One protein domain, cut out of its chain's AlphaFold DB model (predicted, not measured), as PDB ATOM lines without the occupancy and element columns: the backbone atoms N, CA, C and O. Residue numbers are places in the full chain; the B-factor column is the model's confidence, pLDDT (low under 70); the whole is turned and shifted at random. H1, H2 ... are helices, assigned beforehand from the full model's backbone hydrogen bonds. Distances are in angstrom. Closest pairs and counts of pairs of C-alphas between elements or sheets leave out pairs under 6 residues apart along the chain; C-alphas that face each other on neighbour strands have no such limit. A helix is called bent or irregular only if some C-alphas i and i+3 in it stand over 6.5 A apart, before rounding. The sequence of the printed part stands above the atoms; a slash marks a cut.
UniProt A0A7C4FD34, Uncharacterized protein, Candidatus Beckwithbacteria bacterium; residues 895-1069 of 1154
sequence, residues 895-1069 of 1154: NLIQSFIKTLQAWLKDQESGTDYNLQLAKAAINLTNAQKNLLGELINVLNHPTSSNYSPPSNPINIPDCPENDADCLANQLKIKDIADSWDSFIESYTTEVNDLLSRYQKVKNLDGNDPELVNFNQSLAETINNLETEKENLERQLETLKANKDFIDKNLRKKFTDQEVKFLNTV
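Overview. This is residues 895 to 1069 of the 1154 residues of an uncharacterized protein of Candidatus Beckwithbacteria bacterium (UniProt A0A7C4FD34). You are looking at a long, thin rod: the arm H1b and the helices H2 and H3 run side by side as a three-helix bundle, with H2 and H3 joined as a hairpin at one end. At the other end the arm H1a angles away from the bundle, and the short helix H4 packs on it, while the long link of residues 945 to 967 runs back from the end of H1b to the start of H2. The 175 printed residues hold four named helices, H1 to H4 in chain order, and no named strand; the class is all helix. The whole is extended, with a radius of gyration of the C-alphas of 24.5 A, and spans 84 by 34 by 24 A.

Arrangement. Begin at H1, residues 895 to 944, which by its hydrogen bonds was assigned as one helix but is bent: C-alphas 913 and 916 are 7.3 A apart, and the arms H1a, residues 895 to 913, and H1b, residues 916 to 944, stand at a steep tilt of 53 degrees. H1b touches H2, residues 968 to 1005, the same way at a shallow tilt of 4 degrees; their closest C-alphas are those of Leu 921 and Ile 977, 6.4 A apart. H1b touches H3, residues 1013 to 1054, opposite ways at a shallow tilt of 20 degrees, closest at the C-alphas of Lys 933 and Lys 1033, 5.3 A apart. In the hairpin, residues 998 to 1005 of H2 alone touch H3, with the C-alphas of Val 1005 and Leu 1015 closest at 5.7 A. Residues 901 to 908 of H1a alone touch H4, residues 1060 to 1068, at a steep tilt of 53 degrees, opposite ways; the C-alphas of Gln 905 and Asn 1067 are closest, 5.8 A apart. H3 and H4 are apart. Every O i to N i+4 pair is within hydrogen-bond range in H1b, H3 and H4, against 14 of 15 in H1a and 26 of 34 in H2.

Along the chain. Find C-alpha 895 at (278.353, 201.096, 232.441), where H1a begins its 27.4 A; H1b then covers 42.1 A. H2 covers 56.9 A, with a kink of 26 degrees near residue 993. H3 covers 61.2 A from C-alpha 1013 at (221.100, 233.903, 277.145), and H4, 12.5 A long, ends at C-alpha 1068 at (268.139, 207.424, 219.027).

Size, cuts and confidence. The C-alphas of Asn 895 and Asp 1009 are the two farthest apart, at 84.6 A. The printed part has no cut; the link from H1 to H2 is long. Look for pLDDT under 70 in 51 residues, among them 906 to 919, 961 to 973 and 1049 to 1058.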
ATOM      1  N   ASN A 895     279.672 201.409 231.889       59.09
ATOM      2  CA  ASN A 895     278.353 201.096 232.441       59.09
ATOM      3  C   ASN A 895     277.724 202.306 233.169       59.09
ATOM      4  O   ASN A 895     276.497 202.443 233.213       59.09
ATOM      5  N   LEU A 896     278.547 203.194 233.738       53.34
ATOM      6  CA  LEU A 896     278.098 204.406 234.426       53.34
ATOM      7  C   LEU A 896     277.643 205.487 233.428       53.34
ATOM      8  O   LEU A 896     276.562 206.049 233.606       53.34
ATOM      9  N   ILE A 897     278.386 205.701 232.335       63.94
ATOM     10  CA  ILE A 897     277.976 206.589 231.230       63.94
ATOM     11  C   ILE A 897     276.702 206.056 230.551       63.94
ATOM     12  O   ILE A 897     275.761 206.823 230.345       63.94
ATOM     13  N   GLN A 898     276.610 204.746 230.288       69.25
ATOM     14  CA  GLN A 898     275.372 204.106 229.815       69.25
ATOM     15  C   GLN A 898     274.182 204.400 230.736       69.25
ATOM     16  O   GLN A 898     273.113 204.791 230.268       69.25
ATOM     17  N   SER A 899     274.361 204.230 232.049       63.47
ATOM     18  CA  SER A 899     273.304 204.454 233.042       63.47
ATOM     19  C   SER A 899     272.869 205.921 233.104       63.47
ATOM     20  O   SER A 899     271.674 206.205 233.215       63.47
ATOM     21  N   PHE A 900     273.812 206.856 232.963       62.31
ATOM     22  CA  PHE A 900     273.527 208.287 232.876       62.31
ATOM     23  C   PHE A 900     272.703 208.629 231.625       62.31
ATOM     24  O   PHE A 900     271.636 209.228 231.747       62.31
ATOM     25  N   ILE A 901     273.129 208.183 230.436       71.56
ATOM     26  CA  ILE A 901     272.408 208.456 229.179       71.56
ATOM     27  C   ILE A 901     271.026 207.786 229.186       71.56
ATOM     28  O   ILE A 901     270.051 208.407 228.774       71.56
ATOM     29  N   LYS A 902     270.895 206.573 229.736       66.19
ATOM     30  CA  LYS A 902     269.597 205.899 229.915       66.19
ATOM     31  C   LYS A 902     268.644 206.687 230.815       66.19
ATOM     32  O   LYS A 902     267.449 206.758 230.539       66.19
ATOM     33  N   THR A 903     269.173 207.284 231.882       57.34
ATOM     34  CA  THR A 903     268.403 208.148 232.790       57.34
ATOM     35  C   THR A 903     267.986 209.439 232.082       57.34
ATOM     36  O   THR A 903     266.844 209.866 232.221       57.34
ATOM     37  N   LEU A 904     268.869 210.015 231.261       64.00
ATOM     38  CA  LEU A 904     268.577 211.196 230.447       64.00
ATOM     39  C   LEU A 904     267.504 210.913 229.378       64.00
ATOM     40  O   LEU A 904     266.576 211.700 229.234       64.00
ATOM     41  N   GLN A 905     267.576 209.771 228.686       71.44
ATOM     42  CA  GLN A 905     266.553 209.309 227.737       71.44
ATOM     43  C   GLN A 905     265.189 209.099 228.409       71.44
ATOM     44  O   GLN A 905     264.166 209.494 227.855       71.44
ATOM     45  N   ALA A 906     265.156 208.489 229.599       58.62
ATOM     46  CA  ALA A 906     263.917 208.324 230.361       58.62
ATOM     47  C   ALA A 906     263.321 209.685 230.753       58.62
ATOM     48  O   ALA A 906     262.151 209.944 230.491       58.62
ATOM     49  N   TRP A 907     264.151 210.589 231.282       57.88
ATOM     50  CA  TRP A 907     263.737 211.939 231.661       57.88
ATOM     51  C   TRP A 907     263.207 212.760 230.474       57.88
ATOM     52  O   TRP A 907     262.204 213.451 230.615       57.88
ATOM     53  N   LEU A 908     263.824 212.653 229.290       64.75
ATOM     54  CA  LEU A 908     263.348 213.325 228.075       64.75
ATOM     55  C   LEU A 908     261.996 212.777 227.584       64.75
ATOM     56  O   LEU A 908     261.135 213.562 227.195       64.75
ATOM     57  N   LYS A 909     261.766 211.461 227.669       62.38
ATOM     58  CA  LYS A 909     260.460 210.849 227.344       62.38
ATOM     59  C   LYS A 909     259.356 211.249 228.330       62.38
ATOM     60  O   LYS A 909     258.219 211.488 227.917       62.38
ATOM     61  N   ASP A 910     259.699 211.403 229.607       53.25
ATOM     62  CA  ASP A 910     258.790 211.954 230.619       53.25
ATOM     63  C   ASP A 910     258.527 213.462 230.395       53.25
ATOM     64  O   ASP A 910     257.453 213.962 230.742       53.25
ATOM     65  N   GLN A 911     259.460 214.208 229.782       55.09
ATOM     66  CA  GLN A 911     259.241 215.615 229.427       55.09
ATOM     67  C   GLN A 911     258.261 215.801 228.259       55.09
ATOM     68  O   GLN A 911     257.388 216.667 228.365       55.09
ATOM     69  N   GLU A 912     258.381 215.002 227.187       52.50
ATOM     70  CA  GLU A 912     257.518 215.085 225.990       52.50
ATOM     71  C   GLU A 912     256.039 214.760 226.286       52.50
ATOM     72  O   GLU A 912     255.158 215.263 225.595       52.50
ATOM     73  N   SER A 913     255.754 213.970 227.328       52.06
ATOM     74  CA  SER A 913     254.391 213.554 227.708       52.06
ATOM     75  C   SER A 913     253.853 214.219 228.987       52.06
ATOM     76  O   SER A 913     252.651 214.458 229.108       52.06
ATOM     77  N   GLY A 914     254.716 214.539 229.959       51.53
ATOM     78  CA  GLY A 914     254.292 214.934 231.307       51.53
ATOM     79  C   GLY A 914     254.288 216.435 231.613       51.53
ATOM     80  O   GLY A 914     253.663 216.846 232.596       51.53
ATOM     81  N   THR A 915     254.982 217.281 230.843       54.75
ATOM     82  CA  THR A 915     255.166 218.699 231.232       54.75
ATOM     83  C   THR A 915     253.900 219.545 231.091       54.75
ATOM     84  O   THR A 915     253.568 220.284 232.021       54.75
ATOM     85  N   ASP A 916     253.142 219.395 230.001       58.91
ATOM     86  CA  ASP A 916     251.872 220.115 229.831       58.91
ATOM     87  C   ASP A 916     250.769 219.595 230.756       58.91
ATOM     88  O   ASP A 916     250.001 220.394 231.295       58.91
ATOM     89  N   TYR A 917     250.736 218.290 231.032       63.62
ATOM     90  CA  TYR A 917     249.782 217.720 231.978       63.62
ATOM     91  C   TYR A 917     250.006 218.228 233.413       63.62
ATOM     92  O   TYR A 917     249.071 218.713 234.049       63.62
ATOM     93  N   ASN A 918     251.244 218.195 233.922       62.06
ATOM     94  CA  ASN A 918     251.539 218.705 235.266       62.06
ATOM     95  C   ASN A 918     251.245 220.213 235.387       62.06
ATOM     96  O   ASN A 918     250.795 220.676 236.435       62.06
ATOM     97  N   LEU A 919     251.430 220.975 234.303       69.12
ATOM     98  CA  LEU A 919     251.051 222.385 234.237       69.12
ATOM     99  C   LEU A 919     249.522 222.587 234.221       69.12
ATOM    100  O   LEU A 919     249.034 223.534 234.840       69.12
ATOM    101  N   GLN A 920     248.755 221.721 233.549       72.38
ATOM    102  CA  GLN A 920     247.285 221.735 233.588       72.38
ATOM    103  C   GLN A 920     246.745 221.354 234.971       72.38
ATOM    104  O   GLN A 920     245.889 222.065 235.495       72.38
ATOM    105  N   LEU A 921     247.289 220.315 235.611       70.50
ATOM    106  CA  LEU A 921     246.897 219.907 236.962       70.50
ATOM    107  C   LEU A 921     247.219 220.995 238.002       70.50
ATOM    108  O   LEU A 921     246.377 221.313 238.840       70.50
ATOM    109  N   ALA A 922     248.383 221.648 237.897       73.88
ATOM    110  CA  ALA A 922     248.713 222.803 238.732       73.88
ATOM    111  C   ALA A 922     247.747 223.985 238.509       73.88
ATOM    112  O   ALA A 922     247.334 224.626 239.475       73.88
ATOM    113  N   LYS A 923     247.339 224.264 237.260       81.25
ATOM    114  CA  LYS A 923     246.320 225.289 236.951       81.25
ATOM    115  C   LYS A 923     244.945 224.929 237.529       81.25
ATOM    116  O   LYS A 923     244.306 225.799 238.112       81.25
ATOM    117  N   ALA A 924     244.509 223.673 237.411       78.38
ATOM    118  CA  ALA A 924     243.237 223.200 237.963       78.38
ATOM    119  C   ALA A 924     243.200 223.330 239.495       78.38
ATOM    120  O   ALA A 924     242.258 223.908 240.036       78.38
ATOM    121  N   ALA A 925     244.266 222.902 240.183       77.44
ATOM    122  CA  ALA A 925     244.407 223.063 241.629       77.44
ATOM    123  C   ALA A 925     244.399 224.546 242.057       77.44
ATOM    124  O   ALA A 925     243.661 224.916 242.964       77.44
ATOM    125  N   ILE A 926     245.147 225.420 241.367       81.75
ATOM    126  CA  ILE A 926     245.150 226.873 241.632       81.75
ATOM    127  C   ILE A 926     243.747 227.477 241.482       81.75
ATOM    128  O   ILE A 926     243.337 228.277 242.325       81.75
ATOM    129  N   ASN A 927     243.012 227.106 240.429       84.50
ATOM    130  CA  ASN A 927     241.660 227.609 240.190       84.50
ATOM    131  C   ASN A 927     240.691 227.159 241.292       84.50
ATOM    132  O   ASN A 927     239.947 227.990 241.814       84.50
ATOM    133  N   LEU A 928     240.749 225.883 241.691       84.69
ATOM    134  CA  LEU A 928     239.922 225.336 242.766       84.69
ATOM    135  C   LEU A 928     240.217 225.997 244.114       84.69
ATOM    136  O   LEU A 928     239.304 226.538 244.731       84.69
ATOM    137  N   THR A 929     241.478 226.016 244.556       80.81
ATOM    138  CA  THR A 929     241.871 226.613 245.843       80.81
ATOM    139  C   THR A 929     241.507 228.100 245.901       80.81
ATOM    140  O   THR A 929     241.069 228.598 246.938       80.81
ATOM    141  N   ASN A 930     241.617 228.824 244.781       88.00
ATOM    142  CA  ASN A 930     241.188 230.220 244.714       88.00
ATOM    143  C   ASN A 930     239.658 230.375 244.809       88.00
ATOM    144  O   ASN A 930     239.192 231.301 245.470       88.00
ATOM    145  N   ALA A 931     238.878 229.477 244.202       86.12
ATOM    146  CA  ALA A 931     237.421 229.469 244.330       86.12
ATOM    147  C   ALA A 931     236.957 229.074 245.743       86.12
ATOM    148  O   ALA A 931     236.066 229.720 246.284       86.12
ATOM    149  N   GLN A 932     237.603 228.087 246.376       87.06
ATOM    150  CA  GLN A 932     237.332 227.670 247.760       87.06
ATOM    151  C   GLN A 932     237.577 228.829 248.731       87.06
ATOM    152  O   GLN A 932     236.721 229.157 249.549       87.06
ATOM    153  N   LYS A 933     238.706 229.528 248.572       91.81
ATOM    154  CA  LYS A 933     239.024 230.741 249.333       91.81
ATOM    155  C   LYS A 933     237.977 231.848 249.136       91.81
ATOM    156  O   LYS A 933     237.592 232.506 250.102       91.81
ATOM    157  N   ASN A 934     237.531 232.071 247.898       89.50
ATOM    158  CA  ASN A 934     236.506 233.072 247.602       89.50
ATOM    159  C   ASN A 934     235.162 232.702 248.251       89.50
ATOM    160  O   ASN A 934     234.559 233.562 248.886       89.50
ATOM    161  N   LEU A 935     234.759 231.427 248.185       88.81
ATOM    162  CA  LEU A 935     233.571 230.896 248.856       88.81
ATOM    163  C   LEU A 935     233.628 231.127 250.375       88.81
ATOM    164  O   LEU A 935     232.673 231.658 250.932       88.81
ATOM    165  N   LEU A 936     234.746 230.827 251.050       88.50
ATOM    166  CA  LEU A 936     234.880 231.146 252.482       88.50
ATOM    167  C   LEU A 936     234.736 232.656 252.748       88.50
ATOM    168  O   LEU A 936     234.080 233.051 253.706       88.50
ATOM    169  N   GLY A 937     235.291 233.506 251.876       88.75
ATOM    170  CA  GLY A 937     235.108 234.959 251.942       88.75
ATOM    171  C   GLY A 937     233.647 235.408 251.796       88.75
ATOM    172  O   GLY A 937     233.209 236.298 252.525       88.75
ATOM    173  N   GLU A 938     232.880 234.787 250.901       88.62
ATOM    174  CA  GLU A 938     231.437 235.026 250.764       88.62
ATOM    175  C   GLU A 938     230.662 234.569 252.004       88.62
ATOM    176  O   GLU A 938     229.848 235.333 252.521       88.62
ATOM    177  N   LEU A 939     230.949 233.373 252.530       88.12
ATOM    178  CA  LEU A 939     230.292 232.841 253.728       88.12
ATOM    179  C   LEU A 939     230.553 233.721 254.964       88.12
ATOM    180  O   LEU A 939     229.618 234.011 255.710       88.12
ATOM    181  N   ILE A 940     231.782 234.221 255.144       90.06
ATOM    182  CA  ILE A 940     232.118 235.203 256.192       90.06
ATOM    183  C   ILE A 940     231.304 236.494 256.010       90.06
ATOM    184  O   ILE A 940     230.735 237.010 256.972       90.06
ATOM    185  N   ASN A 941     231.191 237.013 254.783       89.19
ATOM    186  CA  ASN A 941     230.396 238.215 254.509       89.19
ATOM    187  C   ASN A 941     228.899 238.011 254.802       89.19
ATOM    188  O   ASN A 941     228.265 238.918 255.344       89.19
ATOM    189  N   VAL A 942     228.356 236.830 254.487       88.62
ATOM    190  CA  VAL A 942     226.963 236.432 254.761       88.62
ATOM    191  C   VAL A 942     226.702 236.281 256.262       88.62
ATOM    192  O   VAL A 942     225.676 236.758 256.739       88.62
ATOM    193  N   LEU A 943     227.626 235.684 257.021       87.88
ATOM    194  CA  LEU A 943     227.517 235.581 258.483       87.88
ATOM    195  C   LEU A 943     227.647 236.941 259.188       87.88
ATOM    196  O   LEU A 943     226.973 237.169 260.189       87.88
ATOM    197  N   ASN A 944     228.459 237.857 258.651       86.94
ATOM    198  CA  ASN A 944     228.561 239.236 259.144       86.94
ATOM    199  C   ASN A 944     227.326 240.093 258.795       86.94
ATOM    200  O   ASN A 944     227.005 241.028 259.527       86.94
ATOM    201  N   HIS A 945     226.622 239.786 257.698       86.25
ATOM    202  CA  HIS A 945     225.444 240.527 257.226       86.25
ATOM    203  C   HIS A 945     224.275 239.578 256.875       86.25
ATOM    204  O   HIS A 945     223.888 239.474 255.704       86.25
ATOM    205  N   PRO A 946     223.690 238.881 257.873       81.38
ATOM    206  CA  PRO A 946     222.693 237.828 257.664       81.38
ATOM    207  C   PRO A 946     221.336 238.394 257.205       81.38
ATOM    208  O   PRO A 946     220.422 238.651 257.990       81.38
ATOM    209  N   THR A 947     221.207 238.592 255.893       75.88
ATOM    210  CA  THR A 947     220.030 239.185 255.231       75.88
ATOM    211  C   THR A 947     219.014 238.154 254.735       75.88
ATOM    212  O   THR A 947     217.831 238.472 254.620       75.88
ATOM    213  N   SER A 948     219.440 236.914 254.476       72.06
ATOM    214  CA  SER A 948     218.595 235.798 254.029       72.06
ATOM    215  C   SER A 948     218.498 234.689 255.088       72.06
ATOM    216  O   SER A 948     219.167 234.716 256.123       72.06
ATOM    217  N   SER A 949     217.622 233.706 254.858       69.44
ATOM    218  CA  SER A 949     217.500 232.509 255.703       69.44
ATOM    219  C   SER A 949     218.385 231.339 255.262       69.44
ATOM    220  O   SER A 949     218.605 230.445 256.069       69.44
ATOM    221  N   ASN A 950     218.874 231.345 254.017       73.75
ATOM    222  CA  ASN A 950     219.735 230.321 253.419       73.75
ATOM    223  C   ASN A 950     220.727 230.969 252.435       73.75
ATOM    224  O   ASN A 950     220.401 231.969 251.784       73.75
ATOM    225  N   TYR A 951     221.895 230.347 252.283       82.81
ATOM    226  CA  TYR A 951     222.881 230.600 251.232       82.81
ATOM    227  C   TYR A 951     222.816 229.502 250.156       82.81
ATOM    228  O   TYR A 951     222.701 228.316 250.479       82.81
ATOM    229  N   SER A 952     222.920 229.902 248.886       81.12
ATOM    230  CA  SER A 952     222.994 229.002 247.728       81.12
ATOM    231  C   SER A 952     224.412 229.042 247.147       81.12
ATOM    232  O   SER A 952     224.835 230.116 246.718       81.12
ATOM    233  N   PRO A 953     225.152 227.919 247.121       75.56
ATOM    234  CA  PRO A 953     226.552 227.913 246.708       75.56
ATOM    235  C   PRO A 953     226.743 227.998 245.181       75.56
ATOM    236  O   PRO A 953     225.870 227.564 244.424       75.56
ATOM    237  N   PRO A 954     227.894 228.517 244.713       80.50
ATOM    238  CA  PRO A 954     228.233 228.580 243.295       80.50
ATOM    239  C   PRO A 954     228.596 227.208 242.695       80.50
ATOM    240  O   PRO A 954     229.069 226.297 243.377       80.50
ATOM    241  N   SER A 955     228.399 227.078 241.381       80.00
ATOM    242  CA  SER A 955     228.738 225.880 240.601       80.00
ATOM    243  C   SER A 955     230.248 225.620 240.525       80.00
ATOM    244  O   SER A 955     231.051 226.542 240.663       80.00
ATOM    245  N   ASN A 956     230.625 224.370 240.236       79.25
ATOM    246  CA  ASN A 956     232.019 223.932 240.143       79.25
ATOM    247  C   ASN A 956     232.852 224.799 239.168       79.25
ATOM    248  O   ASN A 956     232.448 224.967 238.016       79.25
ATOM    249  N   PRO A 957     234.003 225.354 239.601       78.94
ATOM    250  CA  PRO A 957     234.843 226.228 238.778       78.94
ATOM    251  C   PRO A 957     235.760 225.481 237.792       78.94
ATOM    252  O   PRO A 957     236.462 226.136 237.015       78.94
ATOM    253  N   ILE A 958     235.833 224.143 237.838       81.12
ATOM    254  CA  ILE A 958     236.734 223.354 236.985       81.12
ATOM    255  C   ILE A 958     235.983 222.781 235.781       81.12
ATOM    256  O   ILE A 958     235.180 221.862 235.910       81.12
ATOM    257  N   ASN A 959     236.341 223.245 234.582       75.94
ATOM    258  CA  ASN A 959     235.987 222.552 233.346       75.94
ATOM    259  C   ASN A 959     236.902 221.332 233.165       75.94
ATOM    260  O   ASN A 959     238.119 221.483 233.025       75.94
ATOM    261  N   ILE A 960     236.318 220.133 233.143       75.94
ATOM    262  CA  ILE A 960     237.028 218.895 232.806       75.94
ATOM    263  C   ILE A 960     237.233 218.872 231.278       75.94
ATOM    264  O   ILE A 960     236.250 219.026 230.554       75.94
ATOM    265  N   PRO A 961     238.466 218.715 230.762       68.56
ATOM    266  CA  PRO A 961     238.706 218.650 229.321       68.56
ATOM    267  C   PRO A 961     238.195 217.330 228.724       68.56
ATOM    268  O   PRO A 961     238.301 216.280 229.359       68.56
ATOM    269  N   ASP A 962     237.689 217.374 227.491       68.94
ATOM    270  CA  ASP A 962     237.269 216.187 226.740       68.94
ATOM    271  C   ASP A 962     238.484 215.393 226.230       68.94
ATOM    272  O   ASP A 962     239.381 215.951 225.593       68.94
ATOM    273  N   CYS A 963     238.500 214.079 226.477       68.75
ATOM    274  CA  CYS A 963     239.525 213.158 225.979       68.75
ATOM    275  C   CYS A 963     238.972 212.252 224.865       68.75
ATOM    276  O   CYS A 963     237.856 211.746 224.998       68.75
ATOM    277  N   PRO A 964     239.746 211.966 223.798       68.94
ATOM    278  CA  PRO A 964     239.398 210.927 222.831       68.94
ATOM    279  C   PRO A 964     239.347 209.545 223.500       68.94
ATOM    280  O   PRO A 964     240.274 209.177 224.220       68.94
ATOM    281  N   GLU A 965     238.317 208.742 223.210       59.91
ATOM    282  CA  GLU A 965     238.033 207.463 223.900       59.91
ATOM    283  C   GLU A 965     239.163 206.411 223.848       59.91
ATOM    284  O   GLU A 965     239.156 205.462 224.629       59.91
ATOM    285  N   ASN A 966     240.135 206.569 222.945       61.44
ATOM    286  CA  ASN A 966     241.242 205.629 222.739       61.44
ATOM    287  C   ASN A 966     242.588 206.093 223.328       61.44
ATOM    288  O   ASN A 966     243.564 205.347 223.245       61.44
ATOM    289  N   ASP A 967     242.670 207.294 223.910       65.00
ATOM    290  CA  ASP A 967     243.900 207.788 224.539       65.00
ATOM    291  C   ASP A 967     243.900 207.457 226.041       65.00
ATOM    292  O   ASP A 967     243.309 208.153 226.873       65.00
ATOM    293  N   ALA A 968     244.559 206.346 226.382       61.97
ATOM    294  CA  ALA A 968     244.632 205.833 227.747       61.97
ATOM    295  C   ALA A 968     245.361 206.782 228.715       61.97
ATOM    296  O   ALA A 968     245.012 206.820 229.899       61.97
ATOM    297  N   ASP A 969     246.329 207.561 228.226       56.75
ATOM    298  CA  ASP A 969     247.066 208.524 229.045       56.75
ATOM    299  C   ASP A 969     246.232 209.798 229.251       56.75
ATOM    300  O   ASP A 969     246.175 210.309 230.372       56.75
ATOM    301  N   CYS A 970     245.487 210.252 228.234       65.44
ATOM    302  CA  CYS A 970     244.481 211.308 228.386       65.44
ATOM    303  C   CYS A 970     243.411 210.903 229.414       65.44
ATOM    304  O   CYS A 970     243.191 211.632 230.379       65.44
ATOM    305  N   LEU A 971     242.814 209.712 229.291       69.38
ATOM    306  CA  LEU A 971     241.795 209.197 230.221       69.38
ATOM    307  C   LEU A 971     242.304 209.089 231.671       69.38
ATOM    308  O   LEU A 971     241.626 209.519 232.607       69.38
ATOM    309  N   ALA A 972     243.520 208.570 231.881       65.81
ATOM    310  CA  ALA A 972     244.131 208.475 233.211       65.81
ATOM    311  C   ALA A 972     244.446 209.847 233.841       65.81
ATOM    312  O   ALA A 972     244.538 209.973 235.066       65.81
ATOM    313  N   ASN A 973     244.622 210.872 233.009       65.19
ATOM    314  CA  ASN A 973     244.878 212.251 233.407       65.19
ATOM    315  C   ASN A 973     243.576 213.043 233.625       65.19
ATOM    316  O   ASN A 973     243.475 213.797 234.596       65.19
ATOM    317  N   GLN A 974     242.549 212.798 232.810       74.56
ATOM    318  CA  GLN A 974     241.194 213.328 232.974       74.56
ATOM    319  C   GLN A 974     240.585 212.881 234.308       74.56
ATOM    320  O   GLN A 974     240.029 213.709 235.025       74.56
ATOM    321  N   LEU A 975     240.767 211.608 234.688       72.50
ATOM    322  CA  LEU A 975     240.328 211.076 235.985       72.50
ATOM    323  C   LEU A 975     240.911 211.857 237.173       72.50
ATOM    324  O   LEU A 975     240.178 212.190 238.089       72.50
ATOM    325  N   LYS A 976     242.194 212.233 237.135       72.19
ATOM    326  CA  LYS A 976     242.834 212.992 238.226       72.19
ATOM    327  C   LYS A 976     242.381 214.453 238.283       72.19
ATOM    328  O   LYS A 976     242.285 215.017 239.368       72.19
ATOM    329  N   ILE A 977     242.108 215.080 237.135       74.62
ATOM    330  CA  ILE A 977     241.508 216.427 237.093       74.62
ATOM    331  C   ILE A 977     240.060 216.370 237.599       74.62
ATOM    332  O   ILE A 977     239.630 217.268 238.320       74.62
ATOM    333  N   LYS A 978     239.338 215.288 237.288       78.19
ATOM    334  CA  LYS A 978     238.008 215.014 237.824       78.19
ATOM    335  C   LYS A 978     238.027 214.781 239.339       78.19
ATOM    336  O   LYS A 978     237.237 215.413 240.018       78.19
ATOM    337  N   ASP A 979     238.954 213.992 239.882       74.25
ATOM    338  CA  ASP A 979     239.094 213.800 241.339       74.25
ATOM    339  C   ASP A 979     239.302 215.143 242.075       74.25
ATOM    340  O   ASP A 979     238.804 215.346 243.183       74.25
ATOM    341  N   ILE A 980     240.016 216.090 241.448       73.38
ATOM    342  CA  ILE A 980     240.164 217.462 241.955       73.38
ATOM    343  C   ILE A 980     238.828 218.219 241.847       73.38
ATOM    344  O   ILE A 980     238.419 218.850 242.821       73.38
ATOM    345  N   ALA A 981     238.123 218.139 240.716       76.19
ATOM    346  CA  ALA A 981     236.818 218.780 240.532       76.19
ATOM    347  C   ALA A 981     235.759 218.261 241.519       76.19
ATOM    348  O   ALA A 981     235.104 219.071 242.171       76.19
ATOM    349  N   ASP A 982     235.643 216.947 241.698       78.38
ATOM    350  CA  ASP A 982     234.668 216.291 242.580       78.38
ATOM    351  C   ASP A 982     234.893 216.666 244.069       78.38
ATOM    352  O   ASP A 982     233.972 216.597 244.885       78.38
ATOM    353  N   SER A 983     236.090 217.146 244.443       81.31
ATOM    354  CA  SER A 983     236.368 217.660 245.798       81.31
ATOM    355  C   SER A 983     235.698 219.010 246.119       81.31
ATOM    356  O   SER A 983     235.581 219.375 247.291       81.31
ATOM    357  N   TRP A 984     235.214 219.739 245.105       84.31
ATOM    358  CA  TRP A 984     234.461 220.990 245.267       84.31
ATOM    359  C   TRP A 984     233.143 220.783 246.020       84.31
ATOM    360  O   TRP A 984     232.851 221.512 246.969       84.31
ATOM    361  N   ASP A 985     232.378 219.759 245.641       81.94
ATOM    362  CA  ASP A 985     231.040 219.518 246.187       81.94
ATOM    363  C   ASP A 985     231.120 219.120 247.671       81.94
ATOM    364  O   ASP A 985     230.384 219.649 248.506       81.94
ATOM    365  N   SER A 986     232.103 218.285 248.032       79.62
ATOM    366  CA  SER A 986     232.386 217.930 249.431       79.62
ATOM    367  C   SER A 986     232.847 219.129 250.270       79.62
ATOM    368  O   SER A 986     232.573 219.166 251.472       79.62
ATOM    369  N   PHE A 987     233.548 220.098 249.672       82.50
ATOM    370  CA  PHE A 987     233.954 221.329 250.356       82.50
ATOM    371  C   PHE A 987     232.745 222.244 250.605       82.50
ATOM    372  O   PHE A 987     232.583 222.761 251.710       82.50
ATOM    373  N   ILE A 988     231.855 222.390 249.617       84.25
ATOM    374  CA  ILE A 988     230.586 223.118 249.765       84.25
ATOM    375  C   ILE A 988     229.728 222.521 250.884       84.25
ATOM    376  O   ILE A 988     229.249 223.267 251.743       84.25
ATOM    377  N   GLU A 989     229.518 221.203 250.882       81.31
ATOM    378  CA  GLU A 989     228.645 220.529 251.852       81.31
ATOM    379  C   GLU A 989     229.123 220.776 253.292       81.31
ATOM    380  O   GLU A 989     228.322 221.137 254.157       81.31
ATOM    381  N   SER A 990     230.441 220.707 253.520       80.62
ATOM    382  CA  SER A 990     231.052 220.887 254.841       80.62
ATOM    383  C   SER A 990     230.752 222.239 255.498       80.62
ATOM    384  O   SER A 990     230.650 222.287 256.720       80.62
ATOM    385  N   TYR A 991     230.630 223.325 254.727       83.69
ATOM    386  CA  TYR A 991     230.451 224.677 255.281       83.69
ATOM    387  C   TYR A 991     229.036 225.230 255.096       83.69
ATOM    388  O   TYR A 991     228.530 225.939 255.968       83.69
ATOM    389  N   THR A 992     228.353 224.897 253.998       81.50
ATOM    390  CA  THR A 992     226.996 225.416 253.749       81.50
ATOM    391  C   THR A 992     225.966 224.874 254.736       81.50
ATOM    392  O   THR A 992     225.045 225.606 255.096       81.50
ATOM    393  N   THR A 993     226.115 223.639 255.235       83.25
ATOM    394  CA  THR A 993     225.222 223.098 256.274       83.25
ATOM    395  C   THR A 993     225.333 223.873 257.592       83.25
ATOM    396  O   THR A 993     224.309 224.249 258.161       83.25
ATOM    397  N   GLU A 994     226.552 224.163 258.055       83.62
ATOM    398  CA  GLU A 994     226.796 224.895 259.308       83.62
ATOM    399  C   GLU A 994     226.343 226.361 259.205       83.62
ATOM    400  O   GLU A 994     225.644 226.866 260.087       83.62
ATOM    401  N   VAL A 995     226.649 227.024 258.084       86.31
ATOM    402  CA  VAL A 995     226.211 228.404 257.820       86.31
ATOM    403  C   VAL A 995     224.686 228.503 257.736       86.31
ATOM    404  O   VAL A 995     224.109 229.412 258.331       86.31
ATOM    405  N   ASN A 996     224.005 227.568 257.066       86.31
ATOM    406  CA  ASN A 996     222.540 227.585 256.979       86.31
ATOM    407  C   ASN A 996     221.864 227.302 258.335       86.31
ATOM    408  O   ASN A 996     220.846 227.923 258.642       86.31
ATOM    409  N   ASP A 997     222.434 226.443 259.191       86.94
ATOM    410  CA  ASP A 997     221.946 226.278 260.570       86.94
ATOM    411  C   ASP A 997     222.084 227.592 261.361       86.94
ATOM    412  O   ASP A 997     221.100 228.058 261.947       86.94
ATOM    413  N   LEU A 998     223.243 228.260 261.301       86.75
ATOM    414  CA  LEU A 998     223.454 229.565 261.943       86.75
ATOM    415  C   LEU A 998     222.511 230.653 261.415       86.75
ATOM    416  O   LEU A 998     221.914 231.364 262.224       86.75
ATOM    417  N   LEU A 999     222.297 230.754 260.100       87.44
ATOM    418  CA  LEU A 999     221.307 231.671 259.520       87.44
ATOM    419  C   LEU A 999     219.888 231.351 260.024       87.44
ATOM    420  O   LEU A 999     219.146 232.260 260.402       87.44
ATOM    421  N   SER A1000     219.519 230.071 260.127       86.44
ATOM    422  CA  SER A1000     218.213 229.659 260.663       86.44
ATOM    423  C   SER A1000     218.037 230.004 262.151       86.44
ATOM    424  O   SER A1000     216.934 230.349 262.584       86.44
ATOM    425  N   ARG A1001     219.120 229.941 262.939       86.25
ATOM    426  CA  ARG A1001     219.149 230.337 264.356       86.25
ATOM    427  C   ARG A1001     219.085 231.855 264.500       86.25
ATOM    428  O   ARG A1001     218.288 232.334 265.303       86.25
ATOM    429  N   TYR A1002     219.814 232.603 263.670       86.25
ATOM    430  CA  TYR A1002     219.766 234.067 263.632       86.25
ATOM    431  C   TYR A1002     218.331 234.583 263.456       86.25
ATOM    432  O   TYR A1002     217.873 235.427 264.224       86.25
ATOM    433  N   GLN A1003     217.572 234.013 262.511       85.75
ATOM    434  CA  GLN A1003     216.177 234.410 262.276       85.75
ATOM    435  C   GLN A1003     215.256 234.198 263.494       85.75
ATOM    436  O   GLN A1003     214.231 234.874 263.584       85.75
ATOM    437  N   LYS A1004     215.613 233.300 264.428       85.06
ATOM    438  CA  LYS A1004     214.890 233.074 265.692       85.06
ATOM    439  C   LYS A1004     215.304 234.068 266.781       85.06
ATOM    440  O   LYS A1004     214.433 234.567 267.486       85.06
ATOM    441  N   VAL A1005     216.600 234.376 266.903       86.94
ATOM    442  CA  VAL A1005     217.132 235.211 268.000       86.94
ATOM    443  C   VAL A1005     217.170 236.716 267.706       86.94
ATOM    444  O   VAL A1005     217.257 237.504 268.640       86.94
ATOM    445  N   LYS A1006     217.058 237.148 266.441       84.94
ATOM    446  CA  LYS A1006     217.195 238.565 266.025       84.94
ATOM    447  C   LYS A1006     216.230 239.570 266.684       84.94
ATOM    448  O   LYS A1006     216.455 240.769 266.577       84.94
ATOM    449  N   ASN A1007     215.153 239.090 267.311       87.69
ATOM    450  CA  ASN A1007     214.146 239.907 267.999       87.69
ATOM    451  C   ASN A1007     214.253 239.825 269.541       87.69
ATOM    452  O   ASN A1007     213.386 240.365 270.228       87.69
ATOM    453  N   LEU A1008     215.245 239.109 270.083       85.69
ATOM    454  CA  LEU A1008     215.466 238.977 271.527       85.69
ATOM    455  C   LEU A1008     216.212 240.198 272.091       85.69
ATOM    456  O   LEU A1008     216.901 240.913 271.365       85.69
ATOM    457  N   ASP A1009     216.072 240.430 273.398       80.81
ATOM    458  CA  ASP A1009     216.791 241.497 274.103       80.81
ATOM    459  C   ASP A1009     218.299 241.188 274.192       80.81
ATOM    460  O   ASP A1009     218.713 240.030 274.257       80.81
ATOM    461  N   GLY A1010     219.135 242.228 274.249       75.00
ATOM    462  CA  GLY A1010     220.602 242.132 274.234       75.00
ATOM    463  C   GLY A1010     221.212 241.329 275.393       75.00
ATOM    464  O   GLY A1010     222.367 240.918 275.309       75.00
ATOM    465  N   ASN A1011     220.439 241.095 276.457       81.44
ATOM    466  CA  ASN A1011     220.829 240.306 277.627       81.44
ATOM    467  C   ASN A1011     220.292 238.861 277.608       81.44
ATOM    468  O   ASN A1011     220.504 238.130 278.578       81.44
ATOM    469  N   ASP A1012     219.576 238.442 276.558       88.06
ATOM    470  CA  ASP A1012     218.998 237.100 276.490       88.06
ATOM    471  C   ASP A1012     220.101 236.022 276.363       88.06
ATOM    472  O   ASP A1012     220.956 236.116 275.471       88.06
ATOM    473  N   PRO A1013     220.110 234.975 277.216       82.75
ATOM    474  CA  PRO A1013     221.100 233.903 277.145       82.75
ATOM    475  C   PRO A1013     221.170 233.192 275.786       82.75
ATOM    476  O   PRO A1013     222.248 232.730 275.407       82.75
ATOM    477  N   GLU A1014     220.066 233.087 275.040       83.69
ATOM    478  CA  GLU A1014     220.069 232.485 273.701       83.69
ATOM    479  C   GLU A1014     220.790 233.377 272.685       83.69
ATOM    480  O   GLU A1014     221.575 232.869 271.881       83.69
ATOM    481  N   LEU A1015     220.610 234.700 272.768       84.00
ATOM    482  CA  LEU A1015     221.313 235.662 271.918       84.00
ATOM    483  C   LEU A1015     222.815 235.726 272.251       84.00
ATOM    484  O   LEU A1015     223.643 235.763 271.342       84.00
ATOM    485  N   VAL A1016     223.185 235.662 273.535       81.75
ATOM    486  CA  VAL A1016     224.595 235.598 273.967       81.75
ATOM    487  C   VAL A1016     225.272 234.318 273.460       81.75
ATOM    488  O   VAL A1016     226.351 234.389 272.867       81.75
ATOM    489  N   ASN A1017     224.629 233.157 273.621       85.12
ATOM    490  CA  ASN A1017     225.147 231.879 273.115       85.12
ATOM    491  C   ASN A1017     225.230 231.853 271.578       85.12
ATOM    492  O   ASN A1017     226.186 231.305 271.020       85.12
ATOM    493  N   PHE A1018     224.259 232.458 270.886       90.50
ATOM    494  CA  PHE A1018     224.295 232.617 269.435       90.50
ATOM    495  C   PHE A1018     225.482 233.481 268.994       90.50
ATOM    496  O   PHE A1018     226.255 233.044 268.147       90.50
ATOM    497  N   ASN A1019     225.682 234.654 269.604       87.00
ATOM    498  CA  ASN A1019     226.787 235.557 269.269       87.00
ATOM    499  C   ASN A1019     228.161 234.907 269.509       87.00
ATOM    500  O   ASN A1019     229.073 235.093 268.706       87.00
ATOM    501  N   GLN A1020     228.303 234.105 270.570       86.88
ATOM    502  CA  GLN A1020     229.524 233.331 270.809       86.88
ATOM    503  C   GLN A1020     229.748 232.262 269.725       86.88
ATOM    504  O   GLN A1020     230.859 232.144 269.215       86.88
ATOM    505  N   SER A1021     228.695 231.529 269.340       87.12
ATOM    506  CA  SER A1021     228.765 230.512 268.277       87.12
ATOM    507  C   SER A1021     229.110 231.135 266.917       87.12
ATOM    508  O   SER A1021     229.948 230.617 266.190       87.12
ATOM    509  N   LEU A1022     228.509 232.288 266.601       89.56
ATOM    510  CA  LEU A1022     228.772 233.054 265.384       89.56
ATOM    511  C   LEU A1022     230.236 233.512 265.311       89.56
ATOM    512  O   LEU A1022     230.882 233.336 264.280       89.56
ATOM    513  N   ALA A1023     230.775 234.056 266.407       85.44
ATOM    514  CA  ALA A1023     232.168 234.491 266.480       85.44
ATOM    515  C   ALA A1023     233.162 233.321 266.343       85.44
ATOM    516  O   ALA A1023     234.180 233.461 265.666       85.44
ATOM    517  N   GLU A1024     232.862 232.164 266.943       88.12
ATOM    518  CA  GLU A1024     233.675 230.950 266.802       88.12
ATOM    519  C   GLU A1024     233.688 230.447 265.348       88.12
ATOM    520  O   GLU A1024     234.764 230.211 264.794       88.12
ATOM    521  N   THR A1025     232.526 230.370 264.689       87.56
ATOM    522  CA  THR A1025     232.440 229.942 263.284       87.56
ATOM    523  C   THR A1025     233.119 230.933 262.332       87.56
ATOM    524  O   THR A1025     233.858 230.494 261.452       87.56
ATOM    525  N   ILE A1026     232.960 232.251 262.515       89.12
ATOM    526  CA  ILE A1026     233.661 233.259 261.693       89.12
ATOM    527  C   ILE A1026     235.181 233.108 261.832       89.12
ATOM    528  O   ILE A1026     235.870 232.999 260.819       89.12
ATOM    529  N   ASN A1027     235.705 233.002 263.057       87.44
ATOM    530  CA  ASN A1027     237.140 232.831 263.300       87.44
ATOM    531  C   ASN A1027     237.692 231.517 262.696       87.44
ATOM    532  O   ASN A1027     238.820 231.480 262.197       87.44
ATOM    533  N   ASN A1028     236.895 230.441 262.690       86.06
ATOM    534  CA  ASN A1028     237.254 229.183 262.028       86.06
ATOM    535  C   ASN A1028     237.308 229.335 260.493       86.06
ATOM    536  O   ASN A1028     238.264 228.870 259.869       86.06
ATOM    537  N   LEU A1029     236.332 230.021 259.886       87.38
ATOM    538  CA  LEU A1029     236.311 230.306 258.443       87.38
ATOM    539  C   LEU A1029     237.459 231.239 258.021       87.38
ATOM    540  O   LEU A1029     238.064 231.026 256.970       87.38
ATOM    541  N   GLU A1030     237.789 232.249 258.830       88.38
ATOM    542  CA  GLU A1030     238.929 233.149 258.601       88.38
ATOM    543  C   GLU A1030     240.263 232.394 258.666       88.38
ATOM    544  O   GLU A1030     241.083 232.514 257.754       88.38
ATOM    545  N   THR A1031     240.441 231.540 259.681       87.50
ATOM    546  CA  THR A1031     241.629 230.680 259.817       87.50
ATOM    547  C   THR A1031     241.814 229.775 258.595       87.50
ATOM    548  O   THR A1031     242.930 229.633 258.089       87.50
ATOM    549  N   GLU A1032     240.735 229.175 258.086       85.88
ATOM    550  CA  GLU A1032     240.828 228.292 256.922       85.88
ATOM    551  C   GLU A1032     241.023 229.061 255.609       85.88
ATOM    552  O   GLU A1032     241.784 228.629 254.740       85.88
ATOM    553  N   LYS A1033     240.447 230.261 255.484       89.38
ATOM    554  CA  LYS A1033     240.729 231.171 254.367       89.38
ATOM    555  C   LYS A1033     242.214 231.553 254.315       89.38
ATOM    556  O   LYS A1033     242.800 231.500 253.233       89.38
ATOM    557  N   GLU A1034     242.845 231.863 255.452       84.81
ATOM    558  CA  GLU A1034     244.298 232.093 255.514       84.81
ATOM    559  C   GLU A1034     245.108 230.847 255.116       84.81
ATOM    560  O   GLU A1034     246.121 230.955 254.418       84.81
ATOM    561  N   ASN A1035     244.680 229.650 255.535       81.31
ATOM    562  CA  ASN A1035     245.337 228.402 255.138       81.31
ATOM    563  C   ASN A1035     245.286 228.205 253.613       81.31
ATOM    564  O   ASN A1035     246.316 227.895 253.005       81.31
ATOM    565  N   LEU A1036     244.128 228.440 252.987       81.50
ATOM    566  CA  LEU A1036     243.960 228.372 251.532       81.50
ATOM    567  C   LEU A1036     244.778 229.448 250.797       81.50
ATOM    568  O   LEU A1036     245.302 229.172 249.719       81.50
ATOM    569  N   GLU A1037     244.965 230.643 251.369       86.12
ATOM    570  CA  GLU A1037     245.853 231.671 250.800       86.12
ATOM    571  C   GLU A1037     247.316 231.209 250.755       86.12
ATOM    572  O   GLU A1037     247.938 231.255 249.689       86.12
ATOM    573  N   ARG A1038     247.845 230.658 251.854       75.94
ATOM    574  CA  ARG A1038     249.221 230.120 251.909       75.94
ATOM    575  C   ARG A1038     249.414 228.917 250.971       75.94
ATOM    576  O   ARG A1038     250.469 228.764 250.345       75.94
ATOM    577  N   GLN A1039     248.395 228.063 250.835       74.00
ATOM    578  CA  GLN A1039     248.399 226.969 249.853       74.00
ATOM    579  C   GLN A1039     248.411 227.503 248.414       74.00
ATOM    580  O   GLN A1039     249.198 227.033 247.592       74.00
ATOM    581  N   LEU A1040     247.600 228.521 248.112       79.62
ATOM    582  CA  LEU A1040     247.521 229.143 246.791       79.62
ATOM    583  C   LEU A1040     248.850 229.792 246.369       79.62
ATOM    584  O   LEU A1040     249.242 229.674 245.206       79.62
ATOM    585  N   GLU A1041     249.562 230.445 247.291       79.25
ATOM    586  CA  GLU A1041     250.920 230.958 247.045       79.25
ATOM    587  C   GLU A1041     251.910 229.831 246.730       79.25
ATOM    588  O   GLU A1041     252.647 229.909 245.745       79.25
ATOM    589  N   THR A1042     251.869 228.743 247.505       68.88
ATOM    590  CA  THR A1042     252.721 227.561 247.296       68.88
ATOM    591  C   THR A1042     252.457 226.909 245.932       68.88
ATOM    592  O   THR A1042     253.393 226.591 245.196       68.88
ATOM    593  N   LEU A1043     251.187 226.754 245.543       69.00
ATOM    594  CA  LEU A1043     250.800 226.199 244.243       69.00
ATOM    595  C   LEU A1043     251.236 227.102 243.077       69.00
ATOM    596  O   LEU A1043     251.738 226.594 242.072       69.00
ATOM    597  N   LYS A1044     251.117 228.430 243.215       79.75
ATOM    598  CA  LYS A1044     251.630 229.396 242.226       79.75
ATOM    599  C   LYS A1044     253.150 229.310 242.084       79.75
ATOM    600  O   LYS A1044     253.638 229.231 240.960       79.75
ATOM    601  N   ALA A1045     253.891 229.248 243.193       68.50
ATOM    602  CA  ALA A1045     255.346 229.089 243.172       68.50
ATOM    603  C   ALA A1045     255.774 227.771 242.495       68.50
ATOM    604  O   ALA A1045     256.687 227.771 241.668       68.50
ATOM    605  N   ASN A1046     255.072 226.666 242.770       65.31
ATOM    606  CA  ASN A1046     255.315 225.374 242.123       65.31
ATOM    607  C   ASN A1046     255.024 225.414 240.615       65.31
ATOM    608  O   ASN A1046     255.831 224.929 239.822       65.31
ATOM    609  N   LYS A1047     253.910 226.031 240.200       79.81
ATOM    610  CA  LYS A1047     253.577 226.242 238.783       79.81
ATOM    611  C   LYS A1047     254.663 227.062 238.074       79.81
ATOM    612  O   LYS A1047     255.121 226.662 237.007       79.81
ATOM    613  N   ASP A1048     255.107 228.165 238.669       70.50
ATOM    614  CA  ASP A1048     256.152 229.022 238.098       70.50
ATOM    615  C   ASP A1048     257.524 228.322 238.045       70.50
ATOM    616  O   ASP A1048     258.298 228.557 237.116       70.50
ATOM    617  N   PHE A1049     257.827 227.441 239.004       61.53
ATOM    618  CA  PHE A1049     259.019 226.589 238.986       61.53
ATOM    619  C   PHE A1049     258.974 225.561 237.843       61.53
ATOM    620  O   PHE A1049     259.961 225.412 237.119       61.53
ATOM    621  N   ILE A1050     257.830 224.890 237.660       61.47
ATOM    622  CA  ILE A1050     257.571 223.941 236.562       61.47
ATOM    623  C   ILE A1050     257.749 224.647 235.208       61.47
ATOM    624  O   ILE A1050     258.523 224.184 234.368       61.47
ATOM    625  N   ASP A1051     257.104 225.800 235.029       63.22
ATOM    626  CA  ASP A1051     257.093 226.562 233.773       63.22
ATOM    627  C   ASP A1051     258.485 227.123 233.409       63.22
ATOM    628  O   ASP A1051     258.930 227.023 232.262       63.22
ATOM    629  N   LYS A1052     259.237 227.646 234.393       59.22
ATOM    630  CA  LYS A1052     260.572 228.235 234.163       59.22
ATOM    631  C   LYS A1052     261.677 227.204 233.924       59.22
ATOM    632  O   LYS A1052     262.569 227.474 233.119       59.22
ATOM    633  N   ASN A1053     261.655 226.060 234.616       55.28
ATOM    634  CA  ASN A1053     262.800 225.137 234.633       55.28
ATOM    635  C   ASN A1053     262.705 223.971 233.642       55.28
ATOM    636  O   ASN A1053     263.748 223.451 233.240       55.28
ATOM    637  N   LEU A1054     261.499 223.549 233.245       54.41
ATOM    638  CA  LEU A1054     261.329 222.325 232.449       54.41
ATOM    639  C   LEU A1054     261.330 222.567 230.931       54.41
ATOM    640  O   LEU A1054     261.787 221.696 230.202       54.41
ATOM    641  N   ARG A1055     260.906 223.742 230.443       53.97
ATOM    642  CA  ARG A1055     260.750 224.037 228.998       53.97
ATOM    643  C   ARG A1055     261.999 224.597 228.274       53.97
ATOM    644  O   ARG A1055     261.876 225.025 227.132       53.97
ATOM    645  N   LYS A1056     263.185 224.670 228.905       54.34
ATOM    646  CA  LYS A1056     264.320 225.493 228.396       54.34
ATOM    647  C   LYS A1056     265.711 224.836 228.253       54.34
ATOM    648  O   LYS A1056     266.668 225.566 228.004       54.34
ATOM    649  N   LYS A1057     265.880 223.515 228.414       60.06
ATOM    650  CA  LYS A1057     267.236 222.911 228.520       60.06
ATOM    651  C   LYS A1057     267.797 222.151 227.310       60.06
ATOM    652  O   LYS A1057     269.019 222.065 227.228       60.06
ATOM    653  N   PHE A1058     266.979 221.661 226.382       65.69
ATOM    654  CA  PHE A1058     267.436 220.930 225.187       65.69
ATOM    655  C   PHE A1058     266.708 221.441 223.940       65.69
ATOM    656  O   PHE A1058     265.576 221.910 224.048       65.69
ATOM    657  N   THR A1059     267.346 221.377 222.770       74.75
ATOM    658  CA  THR A1059     266.676 221.642 221.483       74.75
ATOM    659  C   THR A1059     266.049 220.365 220.928       74.75
ATOM    660  O   THR A1059     266.550 219.269 221.177       74.75
ATOM    661  N   ASP A1060     265.003 220.483 220.109       71.31
ATOM    662  CA  ASP A1060     264.309 219.334 219.499       71.31
ATOM    663  C   ASP A1060     265.260 218.386 218.741       71.31
ATOM    664  O   ASP A1060     265.030 217.179 218.664       71.31
ATOM    665  N   GLN A1061     266.349 218.925 218.183       76.88
ATOM    666  CA  GLN A1061     267.380 218.152 217.490       76.88
ATOM    667  C   GLN A1061     268.264 217.356 218.467       76.88
ATOM    668  O   GLN A1061     268.619 216.215 218.174       76.88
ATOM    669  N   GLU A1062     268.578 217.916 219.641       77.69
ATOM    670  CA  GLU A1062     269.291 217.212 220.716       77.69
ATOM    671  C   GLU A1062     268.412 216.122 221.346       77.69
ATOM    672  O   GLU A1062     268.900 215.020 221.591       77.69
ATOM    673  N   VAL A1063     267.116 216.393 221.554       72.38
ATOM    674  CA  VAL A1063     266.149 215.414 222.088       72.38
ATOM    675  C   VAL A1063     265.989 214.231 221.133       72.38
ATOM    676  O   VAL A1063     266.135 213.080 221.551       72.38
ATOM    677  N   LYS A1064     265.774 214.496 219.835       78.50
ATOM    678  CA  LYS A1064     265.694 213.448 218.802       78.50
ATOM    679  C   LYS A1064     266.969 212.611 218.740       78.50
ATOM    680  O   LYS A1064     266.873 211.387 218.732       78.50
ATOM    681  N   PHE A1065     268.143 213.246 218.757       81.75
ATOM    682  CA  PHE A1065     269.416 212.529 218.765       81.75
ATOM    683  C   PHE A1065     269.565 211.639 220.005       81.75
ATOM    684  O   PHE A1065     269.778 210.433 219.865       81.75
ATOM    685  N   LEU A1066     269.382 212.192 221.212       79.06
ATOM    686  CA  LEU A1066     269.521 211.442 222.466       79.06
ATOM    687  C   LEU A1066     268.555 210.253 222.538       79.06
ATOM    688  O   LEU A1066     268.958 209.185 222.994       79.06
ATOM    689  N   ASN A1067     267.328 210.389 222.026       77.25
ATOM    690  CA  ASN A1067     266.352 209.298 221.945       77.25
ATOM    691  C   ASN A1067     266.732 208.175 220.952       77.25
ATOM    692  O   ASN A1067     266.190 207.076 221.071       77.25
ATOM    693  N   THR A1068     267.655 208.419 220.013       79.06
ATOM    694  CA  THR A1068     268.139 207.424 219.027       79.06
ATOM    695  C   THR A1068     269.483 206.770 219.372       79.06
ATOM    696  O   THR A1068     269.895 205.843 218.680       79.06
ATOM    697  N   VAL A1069     270.164 207.203 220.440       81.31
ATOM    698  CA  VAL A1069     271.438 206.606 220.884       81.31
ATOM    699  C   VAL A1069     271.235 205.154 221.337       81.31
ATOM    700  O   VAL A1069     270.580 204.911 222.356       81.31
TER     701      VAL A1069